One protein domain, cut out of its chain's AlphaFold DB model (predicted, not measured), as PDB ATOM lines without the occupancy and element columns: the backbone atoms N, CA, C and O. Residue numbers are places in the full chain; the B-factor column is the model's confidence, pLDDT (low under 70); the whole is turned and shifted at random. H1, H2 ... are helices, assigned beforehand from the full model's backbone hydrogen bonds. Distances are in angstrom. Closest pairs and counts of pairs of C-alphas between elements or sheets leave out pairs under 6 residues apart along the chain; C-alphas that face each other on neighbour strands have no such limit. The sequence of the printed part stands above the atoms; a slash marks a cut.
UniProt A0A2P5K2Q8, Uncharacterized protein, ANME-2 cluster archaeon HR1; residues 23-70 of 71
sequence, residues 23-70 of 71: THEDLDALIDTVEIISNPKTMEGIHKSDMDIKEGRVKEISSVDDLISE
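This is residues 23 to 70 of the 71 residues of an uncharacterized protein of ANME-2 cluster archaeon HR1 (UniProt A0A2P5K2Q8). Picture an open U: H1 is one side, H2 is the base and meets H1 at a corner, and the stretch from residue 57 to residue 62 makes the other side, with the short H3 at its far end. The inside of the U is empty, and H1 and H3 stay far from each other at its two tips. The printed part has 48 residues, with three named helices in the order H1, H2, H3 and no named strand; the class is all helix. The whole is extended, with a radius of gyration of the C-alphas of 15.7 A, and elongated, spanning 39 by 24 by 15 A.

Start at C-alpha 24, at (43.439, 36.247, -24.866); from there H1, residues 24 to 38, runs 20.8 A to C-alpha 38. Next find C-alpha 40 at (42.863, 26.178, -49.068), where H2, residues 40 to 54, begins; it measures 21.0 A. H3, residues 64 to 68, ends at C-alpha 68, at (56.342, 1.322, -32.120).

Look at Ile 37 and Met 43: their C-alphas, 6.3 A apart, are the closest of H1 and H2. These helices touch only at the corner by their link, and only just, with 3 pairs of C-alphas within 8 A, made by residues 36 to 37 of H1 and 42 to 43 of H2 alone. Their lines are about perpendicular, at 86 degrees. H3 is apart from both H1 and H2. In H1, H2 and H3 every O i to N i+4 pair is within hydrogen-bond range.

The two C-alphas farthest apart, those of Thr 23 and Ser 69, are 41.5 A from each other. The printed part has no cut. The link from H1 to H2 is tight, that from H2 to H3 is short with 9 residues, and no link is long. The mean pLDDT of the printed part is 95.5, and no printed residue is under 70.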
ATOM      1  N   THR A  23      39.039  35.409 -22.915       92.94
ATOM      2  CA  THR A  23      40.467  35.477 -22.611       92.94
ATOM      3  C   THR A  23      41.272  35.741 -23.884       92.94
ATOM      4  O   THR A  23      40.793  35.566 -25.004       92.94
ATOM      5  N   HIS A  24      42.525  36.168 -23.725       93.50
ATOM      6  CA  HIS A  24      43.439  36.247 -24.866       93.50
ATOM      7  C   HIS A  24      43.654  34.878 -25.522       93.50
ATOM      8  O   HIS A  24      43.696  34.800 -26.741       93.50
ATOM      9  N   GLU A  25      43.699  33.808 -24.726       94.62
ATOM     10  CA  GLU A  25      43.861  32.435 -25.212       94.62
ATOM     11  C   GLU A  25      42.683  32.008 -26.103       94.62
ATOM     12  O   GLU A  25      42.893  31.401 -27.153       94.62
ATOM     13  N   ASP A  26      41.452  32.389 -25.744       95.06
ATOM     14  CA  ASP A  26      40.264  32.138 -26.573       95.06
ATOM     15  C   ASP A  26      40.352  32.861 -27.926       95.06
ATOM     16  O   ASP A  26      39.945  32.329 -28.961       95.06
ATOM     17  N   LEU A  27      40.880  34.091 -27.922       96.56
ATOM     18  CA  LEU A  27      41.060  34.875 -29.139       96.56
ATOM     19  C   LEU A  27      42.167  34.296 -30.027       96.56
ATOM     20  O   LEU A  27      41.978  34.209 -31.238       96.56
ATOM     21  N   ASP A  28      43.285  33.877 -29.441       97.38
ATOM     22  CA  ASP A  28      44.397  33.266 -30.170       97.38
ATOM     23  C   ASP A  28      43.954  31.945 -30.823       97.38
ATOM     24  O   ASP A  28      44.146  31.752 -32.022       97.38
ATOM     25  N   ALA A  29      43.227  31.089 -30.094       96.44
ATOM     26  CA  ALA A  29      42.663  29.854 -30.647       96.44
ATOM     27  C   ALA A  29      41.679  30.110 -31.807       96.44
ATOM     28  O   ALA A  29      41.617  29.344 -32.779       96.44
ATOM     29  N   LEU A  30      40.901  31.197 -31.733       97.06
ATOM     30  CA  LEU A  30      40.031  31.618 -32.829       97.06
ATOM     31  C   LEU A  30      40.845  32.057 -34.052       97.06
ATOM     32  O   LEU A  30      40.499  31.677 -35.172       97.06
ATOM     33  N   ILE A  31      41.907  32.841 -33.851       97.12
ATOM     34  CA  ILE A  31      42.797  33.290 -34.929       97.12
ATOM     35  C   ILE A  31      43.428  32.082 -35.622       97.12
ATOM     36  O   ILE A  31      43.296  31.970 -36.839       97.12
ATOM     37  N   ASP A  32      43.994  31.139 -34.869       96.12
ATOM     38  CA  ASP A  32      44.578  29.904 -35.408       96.12
ATOM     39  C   ASP A  32      43.567  29.126 -36.267       96.12
ATOM     40  O   ASP A  32      43.868  28.654 -37.368       96.12
ATOM     41  N   THR A  33      42.317  29.039 -35.801       95.75
ATOM     42  CA  THR A  33      41.230  28.390 -36.545       95.75
ATOM     43  C   THR A  33      40.935  29.118 -37.860       95.75
ATOM     44  O   THR A  33      40.774  28.482 -38.906       95.75
ATOM     45  N   VAL A  34      40.880  30.452 -37.838       96.56
ATOM     46  CA  VAL A  34      40.679  31.270 -39.044       96.56
ATOM     47  C   VAL A  34      41.847  31.104 -40.012       96.56
ATOM     48  O   VAL A  34      41.610  30.965 -41.213       96.56
ATOM     49  N   GLU A  35      43.086  31.061 -39.525       95.88
ATOM     50  CA  GLU A  35      44.270  30.830 -40.355       95.88
ATOM     51  C   GLU A  35      44.185  29.489 -41.090       95.88
ATOM     52  O   GLU A  35      44.356  29.453 -42.314       95.88
ATOM     53  N   ILE A  36      43.827  28.411 -40.386       95.44
ATOM     54  CA  ILE A  36      43.625  27.079 -40.976       95.44
ATOM     55  C   ILE A  36      42.559  27.125 -42.076       95.44
ATOM     56  O   ILE A  36      42.813  26.670 -43.193       95.44
ATOM     57  N   ILE A  37      41.388  27.703 -41.788       95.31
ATOM     58  CA  ILE A  37      40.261  27.768 -42.736       95.31
ATOM     59  C   ILE A  37      40.605  28.638 -43.949       95.31
ATOM     60  O   ILE A  37      40.208  28.335 -45.075       95.31
ATOM     61  N   SER A  38      41.357  29.718 -43.737       96.00
ATOM     62  CA  SER A  38      41.765  30.641 -44.795       96.00
ATOM     63  C   SER A  38      42.808  30.056 -45.749       96.00
ATOM     64  O   SER A  38      43.022  30.621 -46.821       96.00
ATOM     65  N   ASN A  39      43.442  28.933 -45.392       97.25
ATOM     66  CA  ASN A  39      44.437  28.249 -46.206       97.25
ATOM     67  C   ASN A  39      43.809  27.071 -46.979       97.25
ATOM     68  O   ASN A  39      43.623  25.985 -46.418       97.25
ATOM     69  N   PRO A  40      43.551  27.212 -48.298       95.62
ATOM     70  CA  PRO A  40      42.863  26.178 -49.068       95.62
ATOM     71  C   PRO A  40      43.628  24.855 -49.136       95.62
ATOM     72  O   PRO A  40      43.006  23.800 -49.183       95.62
ATOM     73  N   LYS A  41      44.968  24.892 -49.115       97.06
ATOM     74  CA  LYS A  41      45.794  23.674 -49.147       97.06
ATOM     75  C   LYS A  41      45.651  22.873 -47.858       97.06
ATOM     76  O   LYS A  41      45.584  21.648 -47.904       97.06
ATOM     77  N   THR A  42      45.600  23.561 -46.718       95.56
ATOM     78  CA  THR A  42      45.368  22.919 -45.421       95.56
ATOM     79  C   THR A  42      43.977  22.290 -45.388       95.56
ATOM     80  O   THR A  42      43.851  21.117 -45.044       95.56
ATOM     81  N   MET A  43      42.952  23.021 -45.833       97.00
ATOM     82  CA  MET A  43      41.578  22.510 -45.899       97.00
ATOM     83  C   MET A  43      41.420  21.319 -46.855       97.00
ATOM     84  O   MET A  43      40.728  20.359 -46.522       97.00
ATOM     85  N   GLU A  44      42.094  21.325 -48.007       97.31
ATOM     86  CA  GLU A  44      42.131  20.174 -48.921       97.31
ATOM     87  C   GLU A  44      42.756  18.939 -48.250       97.31
ATOM     88  O   GLU A  44      42.225  17.832 -48.368       97.31
ATOM     89  N   GLY A  45      43.842  19.128 -47.494       96.81
ATOM     90  CA  GLY A  45      44.463  18.069 -46.698       96.81
ATOM     91  C   GLY A  45      43.519  17.486 -45.642       96.81
ATOM     92  O   GLY A  45      43.411  16.264 -45.535       96.81
ATOM     93  N   ILE A  46      42.792  18.343 -44.918       96.06
ATOM     94  CA  ILE A  46      41.781  17.929 -43.931       96.06
ATOM     95  C   ILE A  46      40.676  17.111 -44.609       96.06
ATOM     96  O   ILE A  46      40.390  15.997 -44.179       96.06
ATOM     97  N   HIS A  47      40.114  17.593 -45.721       96.75
ATOM     98  CA  HIS A  47      39.073  16.864 -46.454       96.75
ATOM     99  C   HIS A  47      39.539  15.503 -46.967       96.75
ATOM    100  O   HIS A  47      38.790  14.527 -46.909       96.75
ATOM    101  N   LYS A  48      40.778  15.414 -47.454       97.38
ATOM    102  CA  LYS A  48      41.359  14.132 -47.849       97.38
ATOM    103  C   LYS A  48      41.479  13.186 -46.651       97.38
ATOM    104  O   LYS A  48      41.109  12.023 -46.774       97.38
ATOM    105  N   SER A  49      41.940  13.687 -45.506       96.06
ATOM    106  CA  SER A  49      42.028  12.907 -44.268       96.06
ATOM    107  C   SER A  49      40.657  12.383 -43.822       96.06
ATOM    108  O   SER A  49      40.532  11.209 -43.478       96.06
ATOM    109  N   ASP A  50      39.607  13.206 -43.888       97.12
ATOM    110  CA  ASP A  50      38.235  12.783 -43.565       97.12
ATOM    111  C   ASP A  50      37.752  11.656 -44.490       97.12
ATOM    112  O   ASP A  50      37.109  10.698 -44.047       97.12
ATOM    113  N   MET A  51      38.079  11.746 -45.784       97.44
ATOM    114  CA  MET A  51      37.798  10.678 -46.743       97.44
ATOM    115  C   MET A  51      38.577   9.404 -46.418       97.44
ATOM    116  O   MET A  51      37.990   8.323 -46.439       97.44
ATOM    117  N   ASP A  52      39.865   9.519 -46.093       97.44
ATOM    118  CA  ASP A  52      40.706   8.386 -45.702       97.44
ATOM    119  C   ASP A  52      40.112   7.656 -44.487       97.44
ATOM    120  O   ASP A  52      39.981   6.433 -44.517       97.44
ATOM    121  N   ILE A  53      39.647   8.383 -43.466       95.81
ATOM    122  CA  ILE A  53      38.971   7.792 -42.297       95.81
ATOM    123  C   ILE A  53      37.678   7.085 -42.717       95.81
ATOM    124  O   ILE A  53      37.461   5.919 -42.381       95.81
ATOM    125  N   LYS A  54      36.820   7.771 -43.480       95.81
ATOM    126  CA  LYS A  54      35.516   7.242 -43.906       95.81
ATOM    127  C   LYS A  54      35.641   5.982 -44.761       95.81
ATOM    128  O   LYS A  54      34.797   5.093 -44.676       95.81
ATOM    129  N   GLU A  55      36.667   5.917 -45.599       97.12
ATOM    130  CA  GLU A  55      36.922   4.800 -46.508       97.12
ATOM    131  C   GLU A  55      37.751   3.682 -45.849       97.12
ATOM    132  O   GLU A  55      38.122   2.721 -46.522       97.12
ATOM    133  N   GLY A  56      38.017   3.772 -44.537       94.94
ATOM    134  CA  GLY A  56      38.757   2.756 -43.779       94.94
ATOM    135  C   GLY A  56      40.235   2.688 -44.157       94.94
ATOM    136  O   GLY A  56      40.891   1.666 -43.974       94.94
ATOM    137  N   ARG A  57      40.759   3.778 -44.716       95.06
ATOM    138  CA  ARG A  57      42.118   3.937 -45.237       95.06
ATOM    139  C   ARG A  57      43.095   4.424 -44.160       95.06
ATOM    140  O   ARG A  57      44.126   5.015 -44.463       95.06
ATOM    141  N   VAL A  58      42.748   4.162 -42.903       93.44
ATOM    142  CA  VAL A  58      43.488   4.516 -41.691       93.44
ATOM    143  C   VAL A  58      43.661   3.271 -40.826       93.44
ATOM    144  O   VAL A  58      42.837   2.358 -40.868       93.44
ATOM    145  N   LYS A  59      44.729   3.236 -40.029       91.44
ATOM    146  CA  LYS A  59      44.959   2.200 -39.019       91.44
ATOM    147  C   LYS A  59      44.721   2.805 -37.640       91.44
ATOM    148  O   LYS A  59      45.311   3.827 -37.305       91.44
ATOM    149  N   GLU A  60      43.867   2.171 -36.845       92.38
ATOM    150  CA  GLU A  60      43.739   2.502 -35.428       92.38
ATOM    151  C   GLU A  60      44.940   1.932 -34.663       92.38
ATOM    152  O   GLU A  60      45.292   0.762 -34.820       92.38
ATOM    153  N   ILE A  61      45.580   2.771 -33.851       94.69
ATOM    154  CA  ILE A  61      46.689   2.380 -32.980       94.69
ATOM    155  C   ILE A  61      46.121   2.161 -31.580       94.69
ATOM    156  O   ILE A  61      45.689   3.113 -30.933       94.69
ATOM    157  N   SER A  62      46.098   0.908 -31.126       94.31
ATOM    158  CA  SER A  62      45.417   0.510 -29.884       94.31
ATOM    159  C   SER A  62      46.361   0.286 -28.701       94.31
ATOM    160  O   SER A  62      45.918   0.166 -27.557       94.31
ATOM    161  N   SER A  63      47.670   0.245 -28.955       96.56
ATOM    162  CA  SER A  63      48.697   0.016 -27.942       96.56
ATOM    163  C   SER A  63      50.005   0.743 -28.262       96.56
ATOM    164  O   SER A  63      50.244   1.190 -29.384       96.56
ATOM    165  N   VAL A  64      50.873   0.854 -27.253       95.75
ATOM    166  CA  VAL A  64      52.232   1.389 -27.434       95.75
ATOM    167  C   VAL A  64      53.047   0.490 -28.369       95.75
ATOM    168  O   VAL A  64      53.789   1.004 -29.199       95.75
ATOM    169  N   ASP A  65      52.871  -0.830 -28.282       95.88
ATOM    170  CA  ASP A  65      53.547  -1.783 -29.166       95.88
ATOM    171  C   ASP A  65      53.105  -1.599 -30.629       95.88
ATOM    172  O   ASP A  65      53.951  -1.589 -31.527       95.88
ATOM    173  N   ASP A  66      51.808  -1.358 -30.870       95.31
ATOM    174  CA  ASP A  66      51.291  -1.027 -32.206       95.31
ATOM    175  C   ASP A  66      51.937   0.252 -32.746       95.31
ATOM    176  O   ASP A  66      52.336   0.288 -33.908       95.31
ATOM    177  N   LEU A  67      52.074   1.289 -31.914       93.50
ATOM    178  CA  LEU A  67      52.703   2.550 -32.312       93.50
ATOM    179  C   LEU A  67      54.174   2.352 -32.691       93.50
ATOM    180  O   LEU A  67      54.621   2.867 -33.711       93.50
ATOM    181  N   ILE A  68      54.921   1.601 -31.877       95.00
ATOM    182  CA  ILE A  68      56.342   1.322 -32.120       95.00
ATOM    183  C   ILE A  68      56.528   0.552 -33.433       95.00
ATOM    184  O   ILE A  68      57.532   0.750 -34.108       95.00
ATOM    185  N   SER A  69      55.567  -0.291 -33.820       93.06
ATOM    186  CA  SER A  69      55.634  -1.055 -35.072       93.06
ATOM    187  C   SER A  69      55.483  -0.219 -36.353       93.06
ATOM    188  O   SER A  69      55.784  -0.725 -37.432       93.06
ATOM    189  N   GLU A  70      55.036   1.038 -36.243       87.81
ATOM    190  CA  GLU A  70      54.806   1.956 -37.372       87.81
ATOM    191  C   GLU A  70      55.933   2.992 -37.575       87.81
ATOM    192  O   GLU A  70      55.878   3.763 -38.535       87.81
TER     193      GLU A  70